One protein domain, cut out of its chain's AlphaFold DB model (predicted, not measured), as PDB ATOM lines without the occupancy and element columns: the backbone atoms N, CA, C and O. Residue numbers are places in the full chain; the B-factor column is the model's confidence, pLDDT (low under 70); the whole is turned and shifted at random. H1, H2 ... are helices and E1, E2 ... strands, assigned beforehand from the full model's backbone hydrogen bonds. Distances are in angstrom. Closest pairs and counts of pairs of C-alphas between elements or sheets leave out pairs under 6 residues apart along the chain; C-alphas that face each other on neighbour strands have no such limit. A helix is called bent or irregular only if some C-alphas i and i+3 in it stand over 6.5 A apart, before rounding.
ATOM      1  N   GLY A  22     188.260 260.888 324.233       96.50
ATOM      2  CA  GLY A  22     188.795 261.147 325.573       96.50
ATOM      3  C   GLY A  22     189.906 262.203 325.592       96.50
ATOM      4  O   GLY A  22     190.053 262.931 326.570       96.50
ATOM      5  N   ARG A  23     190.620 262.383 324.474       97.00
ATOM      6  CA  ARG A  23     191.683 263.390 324.322       97.00
ATOM      7  C   ARG A  23     191.167 264.788 323.998       97.00
ATOM      8  O   ARG A  23     191.951 265.718 323.824       97.00
ATOM      9  N   LEU A  24     189.852 264.982 323.902       97.06
ATOM     10  CA  LEU A  24     189.282 266.262 323.487       97.06
ATOM     11  C   LEU A  24     189.666 267.425 324.429       97.06
ATOM     12  O   LEU A  24     189.836 268.553 323.958       97.06
ATOM     13  N   ALA A  25     189.838 267.160 325.731       97.56
ATOM     14  CA  ALA A  25     190.319 268.154 326.694       97.56
ATOM     15  C   ALA A  25     191.756 268.607 326.382       97.56
ATOM     16  O   ALA A  25     191.981 269.799 326.167       97.56
ATOM     17  N   GLU A  26     192.680 267.650 326.249       97.75
ATOM     18  CA  GLU A  26     194.081 267.867 325.857       97.75
ATOM     19  C   GLU A  26     194.169 268.655 324.540       97.75
ATOM     20  O   GLU A  26     194.858 269.672 324.443       97.75
ATOM     21  N   ILE A  27     193.397 268.248 323.526       97.56
ATOM     22  CA  ILE A  27     193.371 268.916 322.220       97.56
ATOM     23  C   ILE A  27     192.908 270.368 322.370       97.56
ATOM     24  O   ILE A  27     193.520 271.266 321.793       97.56
ATOM     25  N   LYS A  28     191.853 270.643 323.150       97.69
ATOM     26  CA  LYS A  28     191.380 272.021 323.368       97.69
ATOM     27  C   LYS A  28     192.392 272.867 324.136       97.69
ATOM     28  O   LYS A  28     192.513 274.061 323.845       97.69
ATOM     29  N   ALA A  29     193.112 272.284 325.091       96.62
ATOM     30  CA  ALA A  29     194.209 272.962 325.771       96.62
ATOM     31  C   ALA A  29     195.305 273.351 324.764       96.62
ATOM     32  O   ALA A  29     195.674 274.525 324.682       96.62
ATOM     33  N   PHE A  30     195.713 272.418 323.899       96.81
ATOM     34  CA  PHE A  30     196.668 272.678 322.822       96.81
ATOM     35  C   PHE A  30     196.188 273.768 321.849       96.81
ATOM     36  O   PHE A  30     196.939 274.695 321.531       96.81
ATOM     37  N   THR A  31     194.925 273.739 321.403       96.38
ATOM     38  CA  THR A  31     194.431 274.773 320.480       96.38
ATOM     39  C   THR A  31     194.399 276.157 321.125       96.38
ATOM     40  O   THR A  31     194.719 277.147 320.468       96.38
ATOM     41  N   LYS A  32     194.100 276.244 322.427       93.75
ATOM     42  CA  LYS A  32     194.179 277.494 323.197       93.75
ATOM     43  C   LYS A  32     195.608 278.036 323.250       93.75
ATOM     44  O   LYS A  32     195.804 279.248 323.137       93.75
ATOM     45  N   GLU A  33     196.613 277.179 323.401       94.31
ATOM     46  CA  GLU A  33     198.014 277.603 323.317       94.31
ATOM     47  C   GLU A  33     198.370 278.143 321.932       94.31
ATOM     48  O   GLU A  33     199.032 279.178 321.834       94.31
ATOM     49  N   LEU A  34     197.892 277.502 320.862       94.56
ATOM     50  CA  LEU A  34     198.075 278.007 319.501       94.56
ATOM     51  C   LEU A  34     197.403 279.370 319.300       94.56
ATOM     52  O   LEU A  34     198.050 280.283 318.783       94.56
ATOM     53  N   GLU A  35     196.155 279.549 319.751       94.06
ATOM     54  CA  GLU A  35     195.473 280.854 319.728       94.06
ATOM     55  C   GLU A  35     196.302 281.924 320.459       94.06
ATOM     56  O   GLU A  35     196.438 283.055 319.985       94.06
ATOM     57  N   ASN A  36     196.895 281.566 321.603       91.19
ATOM     58  CA  ASN A  36     197.729 282.463 322.394       91.19
ATOM     59  C   ASN A  36     199.029 282.838 321.674       91.19
ATOM     60  O   ASN A  36     199.383 284.017 321.663       91.19
ATOM     61  N   LYS A  37     199.715 281.870 321.057       92.44
ATOM     62  CA  LYS A  37     200.959 282.096 320.299       92.44
ATOM     63  C   LYS A  37     200.750 283.033 319.104       92.44
ATOM     64  O   LYS A  37     201.642 283.806 318.782       92.44
ATOM     65  N   HIS A  38     199.562 283.012 318.498       90.06
ATOM     66  CA  HIS A  38     199.214 283.855 317.344       90.06
ATOM     67  C   HIS A  38     198.464 285.143 317.716       90.06
ATOM     68  O   HIS A  38     198.048 285.904 316.838       90.06
ATOM     69  N   SER A  39     198.266 285.402 319.009       88.75
ATOM     70  CA  SER A  39     197.670 286.655 319.468       88.75
ATOM     71  C   SER A  39     198.647 287.823 319.313       88.75
ATOM     72  O   SER A  39     199.857 287.668 319.464       88.75
ATOM     73  N   SER A  40     198.126 289.012 319.019       85.31
ATOM     74  CA  SER A  40     198.900 290.258 319.046       85.31
ATOM     75  C   SER A  40     198.591 291.071 320.296       85.31
ATOM     76  O   SER A  40     197.633 290.797 321.018       85.31
ATOM     77  N   LYS A  41     199.392 292.107 320.544       82.12
ATOM     78  CA  LYS A  41     199.041 293.174 321.483       82.12
ATOM     79  C   LYS A  41     198.549 294.384 320.694       82.12
ATOM     80  O   LYS A  41     199.222 294.814 319.766       82.12
ATOM     81  N   ALA A  42     197.404 294.927 321.083       77.31
ATOM     82  CA  ALA A  42     196.880 296.198 320.594       77.31
ATOM     83  C   ALA A  42     196.396 297.002 321.807       77.31
ATOM     84  O   ALA A  42     195.695 296.464 322.664       77.31
ATOM     85  N   ASN A  43     196.813 298.266 321.930       79.62
ATOM     86  CA  ASN A  43     196.481 299.139 323.068       79.62
ATOM     87  C   ASN A  43     196.779 298.508 324.445       79.62
ATOM     88  O   ASN A  43     195.972 298.583 325.369       79.62
ATOM     89  N   GLY A  44     197.909 297.801 324.566       78.00
ATOM     90  CA  GLY A  44     198.306 297.101 325.797       78.00
ATOM     91  C   GLY A  44     197.466 295.863 326.145       78.00
ATOM     92  O   GLY A  44     197.793 295.157 327.097       78.00
ATOM     93  N   LYS A  45     196.424 295.549 325.365       79.62
ATOM     94  CA  LYS A  45     195.563 294.378 325.554       79.62
ATOM     95  C   LYS A  45     195.915 293.284 324.557       79.62
ATOM     96  O   LYS A  45     196.307 293.539 323.417       79.62
ATOM     97  N   LYS A  46     195.775 292.037 325.002       80.62
ATOM     98  CA  LYS A  46     195.907 290.867 324.139       80.62
ATOM     99  C   LYS A  46     194.721 290.816 323.180       80.62
ATOM    100  O   LYS A  46     193.579 290.918 323.613       80.62
ATOM    101  N   GLN A  47     195.009 290.631 321.902       84.50
ATOM    102  CA  GLN A  47     194.033 290.539 320.832       84.50
ATOM    103  C   GLN A  47     194.166 289.176 320.155       84.50
ATOM    104  O   GLN A  47     195.199 288.863 319.554       84.50
ATOM    105  N   ARG A  48     193.135 288.337 320.274       83.25
ATOM    106  CA  ARG A  48     193.101 287.050 319.572       83.25
ATOM    107  C   ARG A  48     192.855 287.285 318.086       83.25
ATOM    108  O   ARG A  48     191.928 287.995 317.715       83.25
ATOM    109  N   LYS A  49     193.683 286.670 317.242       87.94
ATOM    110  CA  LYS A  49     193.540 286.725 315.778       87.94
ATOM    111  C   LYS A  49     192.799 285.528 315.201       87.94
ATOM    112  O   LYS A  49     192.257 285.606 314.107       87.94
ATOM    113  N   ILE A  50     192.818 284.418 315.928       91.19
ATOM    114  CA  ILE A  50     192.252 283.146 315.504       91.19
ATOM    115  C   ILE A  50     191.461 282.542 316.653       91.19
ATOM    116  O   ILE A  50     191.770 282.772 317.826       91.19
ATOM    117  N   ASN A  51     190.456 281.754 316.296       92.50
ATOM    118  CA  ASN A  51     189.751 280.887 317.215       92.50
ATOM    119  C   ASN A  51     189.686 279.479 316.619       92.50
ATOM    120  O   ASN A  51     189.361 279.313 315.445       92.50
ATOM    121  N   ILE A  52     190.051 278.488 317.426       95.69
ATOM    122  CA  ILE A  52     190.142 277.087 317.046       95.69
ATOM    123  C   ILE A  52     189.294 276.276 318.027       95.69
ATOM    124  O   ILE A  52     189.636 276.090 319.206       95.69
ATOM    125  N   ASP A  53     188.185 275.762 317.510       95.50
ATOM    126  CA  ASP A  53     187.226 274.952 318.248       95.50
ATOM    127  C   ASP A  53     187.310 273.488 317.796       95.50
ATOM    128  O   ASP A  53     186.707 273.122 316.787       95.50
ATOM    129  N   PRO A  54     188.073 272.643 318.515       97.44
ATOM    130  CA  PRO A  54     188.106 271.220 318.245       97.44
ATOM    131  C   PRO A  54     186.796 270.552 318.661       97.44
ATOM    132  O   PRO A  54     186.096 270.975 319.590       97.44
ATOM    133  N   GLY A  55     186.508 269.460 317.974       97.12
ATOM    134  CA  GLY A  55     185.339 268.635 318.183       97.12
ATOM    135  C   GLY A  55     185.461 267.329 317.419       97.12
ATOM    136  O   GLY A  55     186.452 267.095 316.729       97.12
ATOM    137  N   TYR A  56     184.441 266.492 317.532       97.38
ATOM    138  CA  TYR A  56     184.371 265.236 316.799       97.38
ATOM    139  C   TYR A  56     182.964 264.990 316.268       97.38
ATOM    140  O   TYR A  56     181.965 265.494 316.795       97.38
ATOM    141  N   VAL A  57     182.902 264.199 315.202       97.25
ATOM    142  CA  VAL A  57     181.663 263.741 314.579       97.25
ATOM    143  C   VAL A  57     181.542 262.244 314.823       97.25
ATOM    144  O   VAL A  57     182.523 261.511 314.794       97.25
ATOM    145  N   THR A  58     180.324 261.799 315.087       96.38
ATOM    146  CA  THR A  58     179.944 260.386 315.151       96.38
ATOM    147  C   THR A  58     178.750 260.161 314.227       96.38
ATOM    148  O   THR A  58     178.153 261.119 313.732       96.38
ATOM    149  N   GLN A  59     178.318 258.909 314.076       96.19
ATOM    150  CA  GLN A  59     177.089 258.564 313.351       96.19
ATOM    151  C   GLN A  59     175.836 259.311 313.854       96.19
ATOM    152  O   GLN A  59     174.889 259.498 313.085       96.19
ATOM    153  N   SER A  60     175.812 259.729 315.128       97.62
ATOM    154  CA  SER A  60     174.622 260.269 315.800       97.62
ATOM    155  C   SER A  60     174.753 261.703 316.313       97.62
ATOM    156  O   SER A  60     173.742 262.289 316.698       97.62
ATOM    157  N   LYS A  61     175.954 262.290 316.354       98.25
ATOM    158  CA  LYS A  61     176.170 263.619 316.949       98.25
ATOM    159  C   LYS A  61     177.461 264.299 316.512       98.25
ATOM    160  O   LYS A  61     178.443 263.629 316.199       98.25
ATOM    161  N   VAL A  62     177.453 265.626 316.609       98.38
ATOM    162  CA  VAL A  62     178.637 266.493 316.590       98.38
ATOM    163  C   VAL A  62     178.858 267.035 317.993       98.38
ATOM    164  O   VAL A  62     177.916 267.533 318.614       98.38
ATOM    165  N   VAL A  63     180.089 266.951 318.486       98.44
ATOM    166  CA  VAL A  63     180.486 267.422 319.817       98.44
ATOM    167  C   VAL A  63     181.588 268.463 319.680       98.44
ATOM    168  O   VAL A  63     182.520 268.250 318.912       98.44
ATOM    169  N   LEU A  64     181.496 269.565 320.428       98.12
ATOM    170  CA  LEU A  64     182.508 270.625 320.461       98.12
ATOM    171  C   LEU A  64     183.049 270.837 321.873       98.12
ATOM    172  O   LEU A  64     182.303 270.752 322.851       98.12
ATOM    173  N   ALA A  65     184.335 271.176 321.964       98.00
ATOM    174  CA  ALA A  65     184.987 271.535 323.216       98.00
ATOM    175  C   ALA A  65     184.957 273.042 323.488       98.00
ATOM    176  O   ALA A  65     185.108 273.879 322.596       98.00
ATOM    177  N   SER A  66     184.846 273.407 324.761       96.81
ATOM    178  CA  SER A  66     184.816 274.791 325.208       96.81
ATOM    179  C   SER A  66     185.465 274.964 326.576       96.81
ATOM    180  O   SER A  66     185.402 274.090 327.428       96.81
ATOM    181  N   THR A  67     186.032 276.142 326.817       95.75
ATOM    182  CA  THR A  67     186.516 276.562 328.143       95.75
ATOM    183  C   THR A  67     185.412 277.163 329.011       95.75
ATOM    184  O   THR A  67     185.622 277.434 330.189       95.75
ATOM    185  N   LYS A  68     184.236 277.447 328.435       95.00
ATOM    186  CA  LYS A  68     183.129 278.079 329.160       95.00
ATOM    187  C   LYS A  68     182.215 276.998 329.717       95.00
ATOM    188  O   LYS A  68     181.622 276.255 328.936       95.00
ATOM    189  N   ASN A  69     182.053 276.961 331.031       96.31
ATOM    190  CA  ASN A  69     181.077 276.088 331.667       96.31
ATOM    191  C   ASN A  69     179.649 276.635 331.459       96.31
ATOM    192  O   ASN A  69     179.415 277.834 331.621       96.31
ATOM    193  N   ARG A  70     178.709 275.772 331.066       95.12
ATOM    194  CA  ARG A  70     177.268 276.055 330.946       95.12
ATOM    195  C   ARG A  70     176.485 274.802 331.338       95.12
ATOM    196  O   ARG A  70     177.044 273.715 331.311       95.12
ATOM    197  N   SER A  71     175.200 274.947 331.651       96.19
ATOM    198  CA  SER A  71     174.361 273.863 332.189       96.19
ATOM    199  C   SER A  71     174.337 272.588 331.337       96.19
ATOM    200  O   SER A  71     174.269 271.497 331.888       96.19
ATOM    201  N   GLN A  72     174.418 272.707 330.012       96.94
ATOM    202  CA  GLN A  72     174.432 271.565 329.090       96.94
ATOM    203  C   GLN A  72     175.814 270.915 328.900       96.94
ATOM    204  O   GLN A  72     175.931 269.929 328.172       96.94
ATOM    205  N   ARG A  73     176.877 271.520 329.442       98.00
ATOM    206  CA  ARG A  73     178.263 271.148 329.154       98.00
ATOM    207  C   ARG A  73     178.792 270.203 330.213       98.00
ATOM    208  O   ARG A  73     178.703 270.475 331.404       98.00
ATOM    209  N   ILE A  74     179.395 269.112 329.761       98.06
ATOM    210  CA  ILE A  74     179.969 268.087 330.628       98.06
ATOM    211  C   ILE A  74     181.461 268.362 330.772       98.06
ATOM    212  O   ILE A  74     182.132 268.683 329.791       98.06
ATOM    213  N   TYR A  75     181.972 268.268 331.997       97.88
ATOM    214  CA  TYR A  75     183.391 268.444 332.277       97.88
ATOM    215  C   TYR A  75     184.217 267.300 331.682       97.88
ATOM    216  O   TYR A  75     183.881 266.135 331.874       97.88
ATOM    217  N   MET A  76     185.298 267.643 330.979       96.62
ATOM    218  CA  MET A  76     186.183 266.694 330.292       96.62
ATOM    219  C   MET A  76     187.585 266.621 330.918       96.62
ATOM    220  O   MET A  76     188.405 265.836 330.459       96.62
ATOM    221  N   GLY A  77     187.871 267.434 331.943       96.06
ATOM    222  CA  GLY A  77     189.215 267.606 332.508       96.06
ATOM    223  C   GLY A  77     189.829 268.969 332.174       96.06
ATOM    224  O   GLY A  77     189.406 269.638 331.237       96.06
ATOM    225  N   GLU A  78     190.814 269.403 332.968       93.94
ATOM    226  CA  GLU A  78     191.657 270.590 332.708       93.94
ATOM    227  C   GLU A  78     190.900 271.913 332.464       93.94
ATOM    228  O   GLU A  78     191.324 272.791 331.710       93.94
ATOM    229  N   GLY A  79     189.737 272.077 333.094       95.94
ATOM    230  CA  GLY A  79     188.874 273.243 332.858       95.94
ATOM    231  C   GLY A  79     188.216 273.272 331.469       95.94
ATOM    232  O   GLY A  79     187.667 274.305 331.075       95.94
ATOM    233  N   ILE A  80     188.262 272.164 330.726       98.00
ATOM    234  CA  ILE A  80     187.596 271.979 329.441       98.00
ATOM    235  C   ILE A  80     186.280 271.234 329.637       98.00
ATOM    236  O   ILE A  80     186.151 270.317 330.447       98.00
ATOM    237  N   TYR A  81     185.294 271.641 328.853       98.25
ATOM    238  CA  TYR A  81     183.971 271.053 328.813       98.25
ATOM    239  C   TYR A  81     183.598 270.706 327.376       98.25
ATOM    240  O   TYR A  81     184.109 271.318 326.438       98.25
ATOM    241  N   ALA A  82     182.665 269.778 327.196       98.12
ATOM    242  CA  ALA A  82     182.121 269.423 325.895       98.12
ATOM    243  C   ALA A  82     180.594 269.524 325.875       98.12
ATOM    244  O   ALA A  82     179.926 269.333 326.892       98.12
ATOM    245  N   GLU A  83     180.036 269.807 324.701       98.19
ATOM    246  CA  GLU A  83     178.598 269.720 324.450       98.19
ATOM    247  C   GLU A  83     178.309 269.043 323.123       98.19
ATOM    248  O   GLU A  83     179.045 269.198 322.149       98.19
ATOM    249  N   VAL A  84     177.175 268.350 323.070       98.44
ATOM    250  CA  VAL A  84     176.556 267.979 321.801       98.44
ATOM    251  C   VAL A  84     176.052 269.256 321.142       98.44
ATOM    252  O   VAL A  84     175.226 269.962 321.714       98.44
ATOM    253  N   THR A  85     176.549 269.570 319.953       97.94
ATOM    254  CA  THR A  85     176.149 270.756 319.186       97.94
ATOM    255  C   THR A  85     175.113 270.419 318.122       97.94
ATOM    256  O   THR A  85     174.279 271.260 317.814       97.94
ATOM    257  N   LEU A  86     175.124 269.207 317.574       98.50
ATOM    258  CA  LEU A  86     174.117 268.705 316.635       98.50
ATOM    259  C   LEU A  86     173.855 267.231 316.940       98.50
ATOM    260  O   LEU A  86     174.783 266.512 317.315       98.50
ATOM    261  N   GLN A  87     172.625 266.772 316.721       98.50
ATOM    262  CA  GLN A  87     172.273 265.348 316.724       98.50
ATOM    263  C   GLN A  87     171.849 264.918 315.318       98.50
ATOM    264  O   GLN A  87     171.246 265.706 314.600       98.50
ATOM    265  N   TYR A  88     172.142 263.689 314.903       98.31
ATOM    266  CA  TYR A  88     171.647 263.136 313.644       98.31
ATOM    267  C   TYR A  88     170.454 262.231 313.925       98.31
ATOM    268  O   TYR A  88     170.582 261.211 314.605       98.31
ATOM    269  N   LYS A  89     169.281 262.603 313.417       96.56
ATOM    270  CA  LYS A  89     168.035 261.872 313.647       96.56
ATOM    271  C   LYS A  89     167.137 261.991 312.426       96.56
ATOM    272  O   LYS A  89     167.068 263.043 311.802       96.56
ATOM    273  N   ARG A  90     166.441 260.900 312.081       95.12
ATOM    274  CA  ARG A  90     165.483 260.862 310.955       95.12
ATOM    275  C   ARG A  90     166.090 261.410 309.647       95.12
ATOM    276  O   ARG A  90     165.457 262.192 308.947       95.12
ATOM    277  N   GLY A  91     167.335 261.024 309.358       95.12
ATOM    278  CA  GLY A  91     168.028 261.377 308.115       95.12
ATOM    279  C   GLY A  91     168.558 262.812 308.033       95.12
ATOM    280  O   GLY A  91     168.967 263.235 306.956       95.12
ATOM    281  N   LYS A  92     168.568 263.576 309.132       97.12
ATOM    282  CA  LYS A  92     169.065 264.957 309.130       97.12
ATOM    283  C   LYS A  92     169.784 265.334 310.419       97.12
ATOM    284  O   LYS A  92     169.527 264.776 311.485       97.12
ATOM    285  N   TRP A  93     170.659 266.329 310.310       98.44
ATOM    286  CA  TRP A  93     171.208 267.029 311.465       98.44
ATOM    287  C   TRP A  93     170.131 267.924 312.084       98.44
ATOM    288  O   TRP A  93     169.565 268.789 311.419       98.44
ATOM    289  N   GLU A  94     169.855 267.720 313.365       98.31
ATOM    290  CA  GLU A  94     168.938 268.524 314.160       98.31
ATOM    291  C   GLU A  94     169.737 269.394 315.144       98.31
ATOM    292  O   GLU A  94     170.528 268.870 315.941       98.31
ATOM    293  N   PRO A  95     169.555 270.724 315.105       98.19
ATOM    294  CA  PRO A  95     170.126 271.615 316.098       98.19
ATOM    295  C   PRO A  95     169.418 271.490 317.445       98.19
ATOM    296  O   PRO A  95     168.209 271.297 317.534       98.19
ATOM    297  N   LEU A  96     170.205 271.663 318.496       98.06
ATOM    298  CA  LEU A  96     169.780 271.810 319.878       98.06
ATOM    299  C   LEU A  96     169.617 273.306 320.222       98.06
ATOM    300  O   LEU A  96     170.098 274.173 319.480       98.06
ATOM    301  N   PRO A  97     168.964 273.654 321.350       97.56
ATOM    302  CA  PRO A  97     168.700 275.053 321.707       97.56
ATOM    303  C   PRO A  97     169.955 275.937 321.769       97.56
ATOM    304  O   PRO A  97     169.895 277.127 321.467       97.56
ATOM    305  N   TRP A  98     171.104 275.352 322.110       96.44
ATOM    306  CA  TRP A  98     172.396 276.033 322.227       96.44
ATOM    307  C   TRP A  98     173.292 275.904 320.987       96.44
ATOM    308  O   TRP A  98     174.419 276.396 321.008       96.44
ATOM    309  N   THR A  99     172.832 275.263 319.906       97.50
ATOM    310  CA  THR A  99     173.622 275.141 318.673       97.50
ATOM    311  C   THR A  99     173.977 276.516 318.128       97.50
ATOM    312  O   THR A  99     173.102 277.364 317.916       97.50
ATOM    313  N   TYR A 100     175.263 276.708 317.848       94.50
ATOM    314  CA  TYR A 100     175.784 277.933 317.260       94.50
ATOM    315  C   TYR A 100     175.136 278.219 315.889       94.50
ATOM    316  O   TYR A 100     174.919 277.282 315.116       94.50
ATOM    317  N   PRO A 101     174.797 279.482 315.557       94.75
ATOM    318  CA  PRO A 101     174.093 279.813 314.312       94.75
ATOM    319  C   PRO A 101     174.794 279.330 313.038       94.75
ATOM    320  O   PRO A 101     174.148 278.853 312.112       94.75
ATOM    321  N   ASP A 102     176.119 279.392 313.007       93.81
ATOM    322  CA  ASP A 102     176.946 278.939 311.890       93.81
ATOM    323  C   ASP A 102     176.900 277.415 311.670       93.81
ATOM    324  O   ASP A 102     177.004 276.959 310.530       93.81
ATOM    325  N   PHE A 103     176.650 276.625 312.720       96.69
ATOM    326  CA  PHE A 103     176.400 275.181 312.624       96.69
ATOM    327  C   PHE A 103     175.010 274.823 312.086       96.69
ATOM    328  O   PHE A 103     174.766 273.663 311.776       96.69
ATOM    329  N   LYS A 104     174.104 275.798 311.944       96.94
ATOM    330  CA  LYS A 104     172.764 275.593 311.364       96.94
ATOM    331  C   LYS A 104     172.724 275.854 309.858       96.94
ATOM    332  O   LYS A 104     171.701 275.618 309.225       96.94
ATOM    333  N   THR A 105     173.805 276.387 309.291       96.50
ATOM    334  CA  THR A 105     173.849 276.778 307.879       96.50
ATOM    335  C   THR A 105     173.952 275.553 306.963       96.50
ATOM    336  O   THR A 105     174.643 274.598 307.327       96.50
ATOM    337  N   PRO A 106     173.342 275.577 305.760       96.81
ATOM    338  CA  PRO A 106     173.411 274.456 304.819       96.81
ATOM    339  C   PRO A 106     174.845 274.005 304.527       96.81
ATOM    340  O   PRO A 106     175.143 272.823 304.623       96.81
ATOM    341  N   ILE A 107     175.764 274.955 304.310       95.94
ATOM    342  CA  ILE A 107     177.177 274.655 304.040       95.94
ATOM    343  C   ILE A 107     177.840 273.838 305.159       95.94
ATOM    344  O   ILE A 107     178.584 272.900 304.879       95.94
ATOM    345  N   THR A 108     177.547 274.148 306.427       96.56
ATOM    346  CA  THR A 108     178.080 273.386 307.561       96.56
ATOM    347  C   THR A 108     177.425 272.011 307.656       96.56
ATOM    348  O   THR A 108     178.116 271.021 307.890       96.56
ATOM    349  N   LEU A 109     176.107 271.922 307.463       97.81
ATOM    350  CA  LEU A 109     175.380 270.651 307.536       97.81
ATOM    351  C   LEU A 109     175.798 269.685 306.419       97.81
ATOM    352  O   LEU A 109     175.982 268.494 306.679       97.81
ATOM    353  N   ASP A 110     176.013 270.187 305.205       97.31
ATOM    354  CA  ASP A 110     176.497 269.403 304.066       97.31
ATOM    355  C   ASP A 110     177.916 268.891 304.319       97.31
ATOM    356  O   ASP A 110     178.204 267.708 304.119       97.31
ATOM    357  N   PHE A 111     178.799 269.756 304.828       97.12
ATOM    358  CA  PHE A 111     180.155 269.378 305.219       97.12
ATOM    359  C   PHE A 111     180.159 268.262 306.277       97.12
ATOM    360  O   PHE A 111     180.833 267.246 306.107       97.12
ATOM    361  N   LEU A 112     179.357 268.400 307.336       97.69
ATOM    362  CA  LEU A 112     179.235 267.389 308.393       97.69
ATOM    363  C   LEU A 112     178.634 266.076 307.884       97.69
ATOM    364  O   LEU A 112     179.036 265.001 308.328       97.69
ATOM    365  N   THR A 113     177.694 266.147 306.941       97.50
ATOM    366  CA  THR A 113     177.107 264.961 306.300       97.50
ATOM    367  C   THR A 113     178.156 264.185 305.509       97.50
ATOM    368  O   THR A 113     178.201 262.962 305.615       97.50
ATOM    369  N   ARG A 114     179.049 264.879 304.788       96.12
ATOM    370  CA  ARG A 114     180.174 264.240 304.087       96.12
ATOM    371  C   ARG A 114     181.120 263.544 305.058       96.12
ATOM    372  O   ARG A 114     181.411 262.376 304.849       96.12
ATOM    373  N   ILE A 115     181.531 264.215 306.140       95.19
ATOM    374  CA  ILE A 115     182.395 263.609 307.176       95.19
ATOM    375  C   ILE A 115     181.767 262.332 307.725       95.19
ATOM    376  O   ILE A 115     182.425 261.305 307.834       95.19
ATOM    377  N   ARG A 116     180.473 262.388 308.046       95.12
ATOM    378  CA  ARG A 116     179.731 261.255 308.600       95.12
ATOM    379  C   ARG A 116     179.660 260.057 307.642       95.12
ATOM    380  O   ARG A 116     179.437 258.951 308.111       95.12
ATOM    381  N   GLY A 117     179.810 260.263 306.333       93.75
ATOM    382  CA  GLY A 117     179.876 259.183 305.344       93.75
ATOM    383  C   GLY A 117     181.183 258.381 305.373       93.75
ATOM    384  O   GLY A 117     181.219 257.295 304.808       93.75
ATOM    385  N   PHE A 118     182.230 258.898 306.026       90.75
ATOM    386  CA  PHE A 118     183.509 258.205 306.231       90.75
ATOM    387  C   PHE A 118     183.595 257.468 307.578       90.75
ATOM    388  O   PHE A 118     184.605 256.824 307.853       90.75
ATOM    389  N   LEU A 119     182.569 257.598 308.427       86.75
ATOM    390  CA  LEU A 119     182.440 256.909 309.716       86.75
ATOM    391  C   LEU A 119     181.617 255.631 309.563       86.75
ATOM    392  O   LEU A 119     181.603 254.857 310.546       86.75
TER     393      LEU A 119
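Overview. This is residues 22 to 119 of the 119 residues of the protein "DUF4416 family protein" of Euryarchaeota archaeon (UniProt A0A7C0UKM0). A strongly twisted antiparallel sheet, built along the long strand E6, makes the body, with H1 packed slantwise on it near the first residue of E6 and H3 crossing it near the other end of E6. H1 runs on past the sheet to a small hairpin, E1 and E2, which sticks out far from the rest and makes much of the length. The printed part has 98 residues with three named helices and seven named strands, in the order H1 E1 E2 E3 E4 E5 E6 E7 H2 H3, and its class is mixed, helices and strands. The larger sheet, E3 to E7, is branched at E6, and the strands E5, E6 and E7 make a meander, each the antiparallel neighbour of the one before. The whole is elongated, spanning 51 by 28 by 26 A, and only just loose, close to compact, with a radius of gyration of the C-alphas of 15.2 A.

Arrangement. H1, residues 22 to 37, is on the sheet of E3, residues 55 to 57, E4, residues 61 to 66, E5, residues 74 to 77, E6, residues 80 to 89, and E7, residues 92 to 95. Its height over the sheet is 10.2 A, and it runs slantwise to the strands, at 55 degrees to E4 on the local plane. It lies over E4 and only just over E6, on which 3 of its C-alphas fall; its closest C-alphas to E6 are those of Ala 25 and Ile 80, 5.4 A apart. E1, residues 40 to 42, and E2, residues 45 to 47, form an antiparallel hairpin, with N 42 and O 45 at 2.9 A; E1 and E2 are apart from E4, E5, E6 and E7. E3 and E4 are a hairpin, with N 56 and O 63 at 2.9 A. E4 has E3 on one side and E6 on the other, antiparallel to E6 at 160 degrees, with N 66 and O 81 at 2.8 A. On the other side of E6 from E4 lie E5, beside residues 80 to 82, and E7, beside residues 86 to 89, a staggered pairing. Each forms a hairpin with E6: N 74 and O 82 are 2.9 A apart, and N 94 and O 87 are 2.7 A apart. H2, residues 101 to 104, only grazes this sheet. H3, residues 106 to 116, is on it at a height of 8.4 A, only just over E6, with 3 of its C-alphas falling there, and across the strands at 86 degrees to E6 on the local plane. H2 and H3 are close but not clearly touching, with the C-alphas of Phe 103 and Leu 109 closest at 6.9 A. Every O i to N i+4 pair is within hydrogen-bond range in H3, and 11 of 12 in H1; H2 is too short for such a pair.

Along the chain. H1 begins at C-alpha 22, (188.795, 261.147, 325.573), and is 24.8 A long; it is irregular, with C-alphas 22 and 25 at 7.3 A. E1 and E2 have three residues each, as does E3. E4 is 16.4 A long, E5 9.4 A and E7 9.7 A. E6, the longest strand, runs 27.1 A from C-alpha 80 at (187.596, 271.979, 329.441) to C-alpha 89. H2 has four residues, and H3, 15.1 A long, ends at C-alpha 116, (179.731, 261.255, 308.600).

Size, cuts and confidence. The two C-alphas farthest apart are those of Gly 44 and Arg 90, at 51.1 A. The printed part has no cut, and no link is long. The mean pLDDT of the printed part is 94.7, with 82 in E1 and in E2, and no printed residue is under 70.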